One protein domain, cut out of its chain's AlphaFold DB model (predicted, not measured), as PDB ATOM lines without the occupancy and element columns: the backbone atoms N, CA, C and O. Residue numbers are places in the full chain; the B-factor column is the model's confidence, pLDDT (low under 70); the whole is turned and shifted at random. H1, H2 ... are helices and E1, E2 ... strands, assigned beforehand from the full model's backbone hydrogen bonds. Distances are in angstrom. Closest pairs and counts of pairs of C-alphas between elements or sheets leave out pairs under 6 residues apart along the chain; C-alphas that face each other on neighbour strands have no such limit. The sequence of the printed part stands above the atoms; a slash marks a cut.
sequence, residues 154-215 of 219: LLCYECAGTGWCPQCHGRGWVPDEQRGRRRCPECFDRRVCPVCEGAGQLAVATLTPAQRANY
ATOM      1  N   LEU A 154      23.763  24.085 -37.503       96.00
ATOM      2  CA  LEU A 154      23.413  22.858 -36.788       96.00
ATOM      3  C   LEU A 154      24.151  22.843 -35.452       96.00
ATOM      4  O   LEU A 154      25.266  23.369 -35.364       96.00
ATOM      5  N   LEU A 155      23.590  22.177 -34.436       96.88
ATOM      6  CA  LEU A 155      24.345  21.880 -33.218       96.88
ATOM      7  C   LEU A 155      25.651  21.174 -33.577       96.88
ATOM      8  O   LEU A 155      25.696  20.314 -34.456       96.88
ATOM      9  N   CYS A 156      26.731  21.541 -32.900       96.44
ATOM     10  CA  CYS A 156      28.017  20.891 -33.097       96.44
ATOM     11  C   CYS A 156      27.885  19.395 -32.783       96.44
ATOM     12  O   CYS A 156      27.511  19.035 -31.668       96.44
ATOM     13  N   TYR A 157      28.224  18.534 -33.744       95.06
ATOM     14  CA  TYR A 157      28.114  17.079 -33.589       95.06
ATOM     15  C   TYR A 157      29.010  16.519 -32.472       95.06
ATOM     16  O   TYR A 157      28.698  15.482 -31.904       95.06
ATOM     17  N   GLU A 158      30.105  17.210 -32.145       95.06
ATOM     18  CA  GLU A 158      31.084  16.763 -31.148       95.06
ATOM     19  C   GLU A 158      30.641  17.072 -29.714       95.06
ATOM     20  O   GLU A 158      30.860  16.293 -28.793       95.06
ATOM     21  N   CYS A 159      30.038  18.243 -29.505       94.31
ATOM     22  CA  CYS A 159      29.731  18.742 -28.165       94.31
ATOM     23  C   CYS A 159      28.233  18.922 -27.905       94.31
ATOM     24  O   CYS A 159      27.872  19.372 -26.820       94.31
ATOM     25  N   ALA A 160      27.381  18.600 -28.885       93.50
ATOM     26  CA  ALA A 160      25.924  18.681 -28.815       93.50
ATOM     27  C   ALA A 160      25.417  20.023 -28.256       93.50
ATOM     28  O   ALA A 160      24.584  20.058 -27.357       93.50
ATOM     29  N   GLY A 161      25.975  21.139 -28.735       94.88
ATOM     30  CA  GLY A 161      25.574  22.467 -28.260       94.88
ATOM     31  C   GLY A 161      26.305  22.977 -27.028       94.88
ATOM     32  O   GLY A 161      26.255  24.173 -26.735       94.88
ATOM     33  N   THR A 162      27.061  22.126 -26.326       95.06
ATOM     34  CA  THR A 162      27.684  22.556 -25.070       95.06
ATOM     35  C   THR A 162      28.730  23.647 -25.257       95.06
ATOM     36  O   THR A 162      28.901  24.480 -24.379       95.06
ATOM     37  N   GLY A 163      29.448  23.653 -26.383       95.50
ATOM     38  CA  GLY A 163      30.565  24.572 -26.640       95.50
ATOM     39  C   GLY A 163      31.839  24.239 -25.847       95.50
ATOM     40  O   GLY A 163      32.938  24.613 -26.251       95.50
ATOM     41  N   TRP A 164      31.739  23.465 -24.769       95.81
ATOM     42  CA  TRP A 164      32.867  23.037 -23.945       95.81
ATOM     43  C   TRP A 164      33.568  21.811 -24.529       95.81
ATOM     44  O   TRP A 164      32.988  21.034 -25.284       95.81
ATOM     45  N   CYS A 165      34.840  21.623 -24.177       94.94
ATOM     46  CA  CYS A 165      35.551  20.401 -24.546       94.94
ATOM     47  C   CYS A 165      34.839  19.178 -23.935       94.94
ATOM     48  O   CYS A 165      34.673  19.157 -22.714       94.94
ATOM     49  N   PRO A 166      34.472  18.153 -24.728       91.75
ATOM     50  CA  PRO A 166      33.718  16.999 -24.233       91.75
ATOM     51  C   PRO A 166      34.519  16.145 -23.245       91.75
ATOM     52  O   PRO A 166      33.938  15.482 -22.397       91.75
ATOM     53  N   GLN A 167      35.855  16.192 -23.300       92.19
ATOM     54  CA  GLN A 167      36.704  15.407 -22.407       92.19
ATOM     55  C   GLN A 167      36.893  16.053 -21.026       92.19
ATOM     56  O   GLN A 167      36.911  15.366 -20.005       92.19
ATOM     57  N   CYS A 168      37.114  17.370 -20.975       92.88
ATOM     58  CA  CYS A 168      37.380  18.066 -19.712       92.88
ATOM     59  C   CYS A 168      36.212  18.917 -19.221       92.88
ATOM     60  O   CYS A 168      36.357  19.571 -18.191       92.88
ATOM     61  N   HIS A 169      35.116  18.986 -19.976       92.06
ATOM     62  CA  HIS A 169      33.928  19.789 -19.686       92.06
ATOM     63  C   HIS A 169      34.267  21.228 -19.265       92.06
ATOM     64  O   HIS A 169      33.829  21.715 -18.230       92.06
ATOM     65  N   GLY A 170      35.146  21.901 -20.015       91.62
ATOM     66  CA  GLY A 170      35.531  23.284 -19.701       91.62
ATOM     67  C   GLY A 170      36.644  23.464 -18.662       91.62
ATOM     68  O   GLY A 170      37.096  24.588 -18.454       91.62
ATOM     69  N   ARG A 171      37.166  22.396 -18.041       90.88
ATOM     70  CA  ARG A 171      38.234  22.510 -17.021       90.88
ATOM     71  C   ARG A 171      39.624  22.801 -17.593       90.88
ATOM     72  O   ARG A 171      40.448  23.437 -16.940       90.88
ATOM     73  N   GLY A 172      39.908  22.321 -18.805       92.56
ATOM     74  CA  GLY A 172      41.221  22.416 -19.459       92.56
ATOM     75  C   GLY A 172      42.243  21.376 -18.977       92.56
ATOM     76  O   GLY A 172      43.352  21.294 -19.505       92.56
ATOM     77  N   TRP A 173      41.863  20.543 -18.011       93.00
ATOM     78  CA  TRP A 173      42.663  19.462 -17.443       93.00
ATOM     79  C   TRP A 173      41.778  18.246 -17.143       93.00
ATOM     80  O   TRP A 173      40.552  18.360 -17.066       93.00
ATOM     81  N   VAL A 174      42.408  17.086 -16.979       91.75
ATOM     82  CA  VAL A 174      41.772  15.841 -16.519       91.75
ATOM     83  C   VAL A 174      42.528  15.295 -15.301       91.75
ATOM     84  O   VAL A 174      43.722  15.600 -15.169       91.75
ATOM     85  N   PRO A 175      41.864  14.549 -14.397       91.25
ATOM     86  CA  PRO A 175      42.530  13.930 -13.255       91.25
ATOM     87  C   PRO A 175      43.711  13.054 -13.683       91.25
ATOM     88  O   PRO A 175      43.693  12.435 -14.751       91.25
ATOM     89  N   ASP A 176      44.736  13.023 -12.840       91.25
ATOM     90  CA  ASP A 176      45.927  12.191 -12.997       91.25
ATOM     91  C   ASP A 176      46.325  11.657 -11.618       91.25
ATOM     92  O   ASP A 176      46.494  12.447 -10.700       91.25
ATOM     93  N   GLU A 177      46.457  10.341 -11.453       89.56
ATOM     94  CA  GLU A 177      46.727   9.736 -10.136       89.56
ATOM     95  C   GLU A 177      48.112  10.084  -9.577       89.56
ATOM     96  O   GLU A 177      48.318  10.082  -8.368       89.56
ATOM     97  N   GLN A 178      49.087  10.364 -10.444       89.19
ATOM     98  CA  GLN A 178      50.459  10.636 -10.016       89.19
ATOM     99  C   GLN A 178      50.683  12.120  -9.745       89.19
ATOM    100  O   GLN A 178      51.415  12.496  -8.831       89.19
ATOM    101  N   ARG A 179      50.094  12.974 -10.581       86.62
ATOM    102  CA  ARG A 179      50.335  14.420 -10.595       86.62
ATOM    103  C   ARG A 179      49.136  15.224 -10.120       86.62
ATOM    104  O   ARG A 179      49.217  16.445 -10.130       86.62
ATOM    105  N   GLY A 180      48.014  14.590  -9.794       90.94
ATOM    106  CA  GLY A 180      46.725  15.215  -9.499       90.94
ATOM    107  C   GLY A 180      45.978  15.688 -10.739       90.94
ATOM    108  O   GLY A 180      44.786  15.419 -10.906       90.94
ATOM    109  N   ARG A 181      46.677  16.377 -11.647       91.81
ATOM    110  CA  ARG A 181      46.127  16.867 -12.915       91.81
ATOM    111  C   ARG A 181      47.128  16.729 -14.039       91.81
ATOM    112  O   ARG A 181      48.328  16.941 -13.868       91.81
ATOM    113  N   ARG A 182      46.592  16.539 -15.237       92.81
ATOM    114  CA  ARG A 182      47.316  16.755 -16.489       92.81
ATOM    115  C   ARG A 182      46.496  17.616 -17.436       92.81
ATOM    116  O   ARG A 182      45.266  17.619 -17.379       92.81
ATOM    117  N   ARG A 183      47.182  18.338 -18.326       95.12
ATOM    118  CA  ARG A 183      46.545  19.107 -19.405       95.12
ATOM    119  C   ARG A 183      45.603  18.187 -20.186       95.12
ATOM    120  O   ARG A 183      45.959  17.042 -20.468       95.12
ATOM    121  N   CYS A 184      44.402  18.671 -20.498       95.06
ATOM    122  CA  CYS A 184      43.445  17.898 -21.282       95.06
ATOM    123  C   CYS A 184      44.060  17.600 -22.660       95.06
ATOM    124  O   CYS A 184      44.472  18.548 -23.325       95.06
ATOM    125  N   PRO A 185      44.169  16.327 -23.077       95.56
ATOM    126  CA  PRO A 185      44.789  15.988 -24.353       95.56
ATOM    127  C   PRO A 185      43.910  16.351 -25.559       95.56
ATOM    128  O   PRO A 185      44.450  16.502 -26.643       95.56
ATOM    129  N   GLU A 186      42.597  16.522 -25.370       95.62
ATOM    130  CA  GLU A 186      41.667  16.938 -26.426       95.62
ATOM    131  C   GLU A 186      41.769  18.441 -26.723       95.62
ATOM    132  O   GLU A 186      42.121  18.860 -27.820       95.62
ATOM    133  N   CYS A 187      41.488  19.290 -25.728       95.94
ATOM    134  CA  CYS A 187      41.465  20.741 -25.942       95.94
ATOM    135  C   CYS A 187      42.779  21.446 -25.629       95.94
ATOM    136  O   CYS A 187      42.858  22.654 -25.838       95.94
ATOM    137  N   PHE A 188      43.777  20.741 -25.089       94.94
ATOM    138  CA  PHE A 188      45.058  21.323 -24.695       94.94
ATOM    139  C   PHE A 188      44.867  22.612 -23.892       94.94
ATOM    140  O   PHE A 188      45.330  23.650 -24.320       94.94
ATOM    141  N   ASP A 189      44.145  22.565 -22.771       94.44
ATOM    142  CA  ASP A 189      43.774  23.722 -21.930       94.44
ATOM    143  C   ASP A 189      42.930  24.850 -22.551       94.44
ATOM    144  O   ASP A 189      42.539  25.750 -21.804       94.44
ATOM    145  N   ARG A 190      42.530  24.770 -23.830       95.62
ATOM    146  CA  ARG A 190      41.627  25.764 -24.446       95.62
ATOM    147  C   ARG A 190      40.233  25.794 -23.822       95.62
ATOM    148  O   ARG A 190      39.519  26.774 -24.001       95.62
ATOM    149  N   ARG A 191      39.827  24.732 -23.110       95.12
ATOM    150  CA  ARG A 191      38.534  24.560 -22.401       95.12
ATOM    151  C   ARG A 191      37.294  24.484 -23.299       95.12
ATOM    152  O   ARG A 191      36.283  23.934 -22.875       95.12
ATOM    153  N   VAL A 192      37.372  24.949 -24.535       96.69
ATOM    154  CA  VAL A 192      36.292  24.876 -25.524       96.69
ATOM    155  C   VAL A 192      36.396  23.628 -26.401       96.69
ATOM    156  O   VAL A 192      37.455  23.003 -26.497       96.69
ATOM    157  N   CYS A 193      35.283  23.253 -27.028       96.62
ATOM    158  CA  CYS A 193      35.218  22.197 -28.032       96.62
ATOM    159  C   CYS A 193      36.150  22.549 -29.206       96.62
ATOM    160  O   CYS A 193      35.968  23.613 -29.796       96.62
ATOM    161  N   PRO A 194      37.111  21.684 -29.586       96.06
ATOM    162  CA  PRO A 194      38.015  21.967 -30.704       96.06
ATOM    163  C   PRO A 194      37.314  22.111 -32.063       96.06
ATOM    164  O   PRO A 194      37.874  22.711 -32.971       96.06
ATOM    165  N   VAL A 195      36.097  21.572 -32.202       95.88
ATOM    166  CA  VAL A 195      35.339  21.568 -33.461       95.88
ATOM    167  C   VAL A 195      34.568  22.871 -33.683       95.88
ATOM    168  O   VAL A 195      34.655  23.451 -34.758       95.88
ATOM    169  N   CYS A 196      33.803  23.331 -32.687       96.00
ATOM    170  CA  CYS A 196      33.002  24.564 -32.791       96.00
ATOM    171  C   CYS A 196      33.633  25.774 -32.093       96.00
ATOM    172  O   CYS A 196      33.032  26.842 -32.053       96.00
ATOM    173  N   GLU A 197      34.802  25.589 -31.476       96.25
ATOM    174  CA  GLU A 197      35.569  26.618 -30.766       96.25
ATOM    175  C   GLU A 197      34.779  27.394 -29.700       96.25
ATOM    176  O   GLU A 197      35.088  28.542 -29.391       96.25
ATOM    177  N   GLY A 198      33.769  26.757 -29.104       96.38
ATOM    178  CA  GLY A 198      32.918  27.373 -28.083       96.38
ATOM    179  C   GLY A 198      31.553  27.827 -28.582       96.38
ATOM    180  O   GLY A 198      30.690  28.101 -27.756       96.38
ATOM    181  N   ALA A 199      31.314  27.855 -29.896       96.69
ATOM    182  CA  ALA A 199      30.051  28.344 -30.447       96.69
ATOM    183  C   ALA A 199      28.850  27.430 -30.146       96.69
ATOM    184  O   ALA A 199      27.713  27.878 -30.200       96.69
ATOM    185  N   GLY A 200      29.081  26.137 -29.888       96.31
ATOM    186  CA  GLY A 200      28.016  25.138 -29.715       96.31
ATOM    187  C   GLY A 200      27.320  24.736 -31.024       96.31
ATOM    188  O   GLY A 200      26.610  23.737 -31.063       96.31
ATOM    189  N   GLN A 201      27.588  25.436 -32.122       97.56
ATOM    190  CA  GLN A 201      26.964  25.230 -33.426       97.56
ATOM    191  C   GLN A 201      27.976  25.400 -34.566       97.56
ATOM    192  O   GLN A 201      29.059  25.955 -34.366       97.56
ATOM    193  N   LEU A 202      27.626  24.920 -35.758       97.25
ATOM    194  CA  LEU A 202      28.436  25.001 -36.977       97.25
ATOM    195  C   LEU A 202      27.570  25.447 -38.160       97.25
ATOM    196  O   LEU A 202      26.461  24.946 -38.332       97.25
ATOM    197  N   ALA A 203      28.085  26.353 -38.994       96.50
ATOM    198  CA  ALA A 203      27.374  26.821 -40.182       96.50
ATOM    199  C   ALA A 203      27.338  25.723 -41.255       96.50
ATOM    200  O   ALA A 203      28.386  25.236 -41.689       96.50
ATOM    201  N   VAL A 204      26.147  25.376 -41.748       94.81
ATOM    202  CA  VAL A 204      25.959  24.323 -42.766       94.81
ATOM    203  C   VAL A 204      26.774  24.616 -44.029       94.81
ATOM    204  O   VAL A 204      27.370  23.712 -44.623       94.81
ATOM    205  N   ALA A 205      26.846  25.896 -44.407       95.12
ATOM    206  CA  ALA A 205      27.572  26.373 -45.579       95.12
ATOM    207  C   ALA A 205      29.087  26.102 -45.519       95.12
ATOM    208  O   ALA A 205      29.716  25.956 -46.566       95.12
ATOM    209  N   THR A 206      29.675  26.003 -44.320       93.25
ATOM    210  CA  THR A 206      31.128  25.841 -44.137       93.25
ATOM    211  C   THR A 206      31.539  24.418 -43.763       93.25
ATOM    212  O   THR A 206      32.733  24.150 -43.632       93.25
ATOM    213  N   LEU A 207      30.589  23.494 -43.579       93.12
ATOM    214  CA  LEU A 207      30.905  22.111 -43.225       93.12
ATOM    215  C   LEU A 207      31.637  21.397 -44.367       93.12
ATOM    216  O   LEU A 207      31.181  21.364 -45.513       93.12
ATOM    217  N   THR A 208      32.749  20.748 -44.033       93.44
ATOM    218  CA  THR A 208      33.429  19.825 -44.949       93.44
ATOM    219  C   THR A 208      32.598  18.549 -45.156       93.44
ATOM    220  O   THR A 208      31.767  18.207 -44.309       93.44
ATOM    221  N   PRO A 209      32.809  17.786 -46.248       93.00
ATOM    222  CA  PRO A 209      32.132  16.500 -46.446       93.00
ATOM    223  C   PRO A 209      32.314  15.524 -45.272       93.00
ATOM    224  O   PRO A 209      31.353  14.882 -44.861       93.00
ATOM    225  N   ALA A 210      33.517  15.466 -44.691       91.19
ATOM    226  CA  ALA A 210      33.806  14.623 -43.531       91.19
ATOM    227  C   ALA A 210      33.006  15.053 -42.290       91.19
ATOM    228  O   ALA A 210      32.445  14.213 -41.597       91.19
ATOM    229  N   GLN A 211      32.891  16.359 -42.037       91.56
ATOM    230  CA  GLN A 211      32.079  16.871 -40.931       91.56
ATOM    231  C   GLN A 211      30.588  16.604 -41.149       91.56
ATOM    232  O   GLN A 211      29.906  16.202 -40.209       91.56
ATOM    233  N   ARG A 212      30.090  16.762 -42.386       91.94
ATOM    234  CA  ARG A 212      28.692  16.463 -42.743       91.94
ATOM    235  C   ARG A 212      28.308  15.008 -42.465       91.94
ATOM    236  O   ARG A 212      27.179  14.765 -42.053       91.94
ATOM    237  N   ALA A 213      29.230  14.060 -42.638       92.25
ATOM    238  CA  ALA A 213      28.968  12.645 -42.379       92.25
ATOM    239  C   ALA A 213      28.558  12.357 -40.919       92.25
ATOM    240  O   ALA A 213      27.749  11.461 -40.690       92.25
ATOM    241  N   ASN A 214      29.018  13.154 -39.944       91.56
ATOM    242  CA  ASN A 214      28.651  12.980 -38.530       91.56
ATOM    243  C   ASN A 214      27.164  13.249 -38.241       91.56
ATOM    244  O   ASN A 214      26.652  12.804 -37.219       91.56
ATOM    245  N   TYR A 215      26.459  13.947 -39.136       88.06
ATOM    246  CA  TYR A 215      25.028  14.231 -38.996       88.06
ATOM    247  C   TYR A 215      24.130  13.176 -39.659       88.06
ATOM    248  O   TYR A 215      22.942  13.113 -39.368       88.06
TER     249      TYR A 215
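What this domain is: This is residues 154 to 215 of the 219 residues of an uncharacterized protein of Nocardia farcinica (UniProt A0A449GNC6). This rod has little regular structure: a long, mostly unnamed chain runs out to a small hairpin, E1 and E2, at one end and folds back to E3 and a short helix, H1, at the other. The 62 printed residues hold E1, E2, E3 and H1 in that order, with 16 residues in named elements, class mixed, helices and strands; the sheet E1 - E2 is antiparallel. The whole is loose, radius of gyration of the C-alphas 13.2 A, spanning 44 by 18 by 14 A.

Where its parts are: After residues 154 to 172, E1 is residues 173 to 176, 9.1 A long, from C-alpha 173 at (42.663, 19.462, -17.443). E2 is 180 to 183, 10.6 A; E3 is 201 to 203; H1 is 209 to 213, ending at C-alpha 213 (28.968, 12.645, -42.379).

How they stand to each other: Hairpin E1 and E2 is antiparallel at 140 degrees, with N 174 and O 182 at 2.9 A, within hydrogen-bond range. Residues 154 to 155 pair antiparallel with 201 to 202 of E3, which pairs with no named strand. E3 and H1 are apart. In H1 every O i to N i+4 pair is within hydrogen-bond range.

The domain as a whole: The C-alphas of Gln 178 and Ala 205, the two farthest apart, are 45.1 A apart. The link E2 to E3 is long. The printed part has no cut, and no printed residue is under 70 in pLDDT.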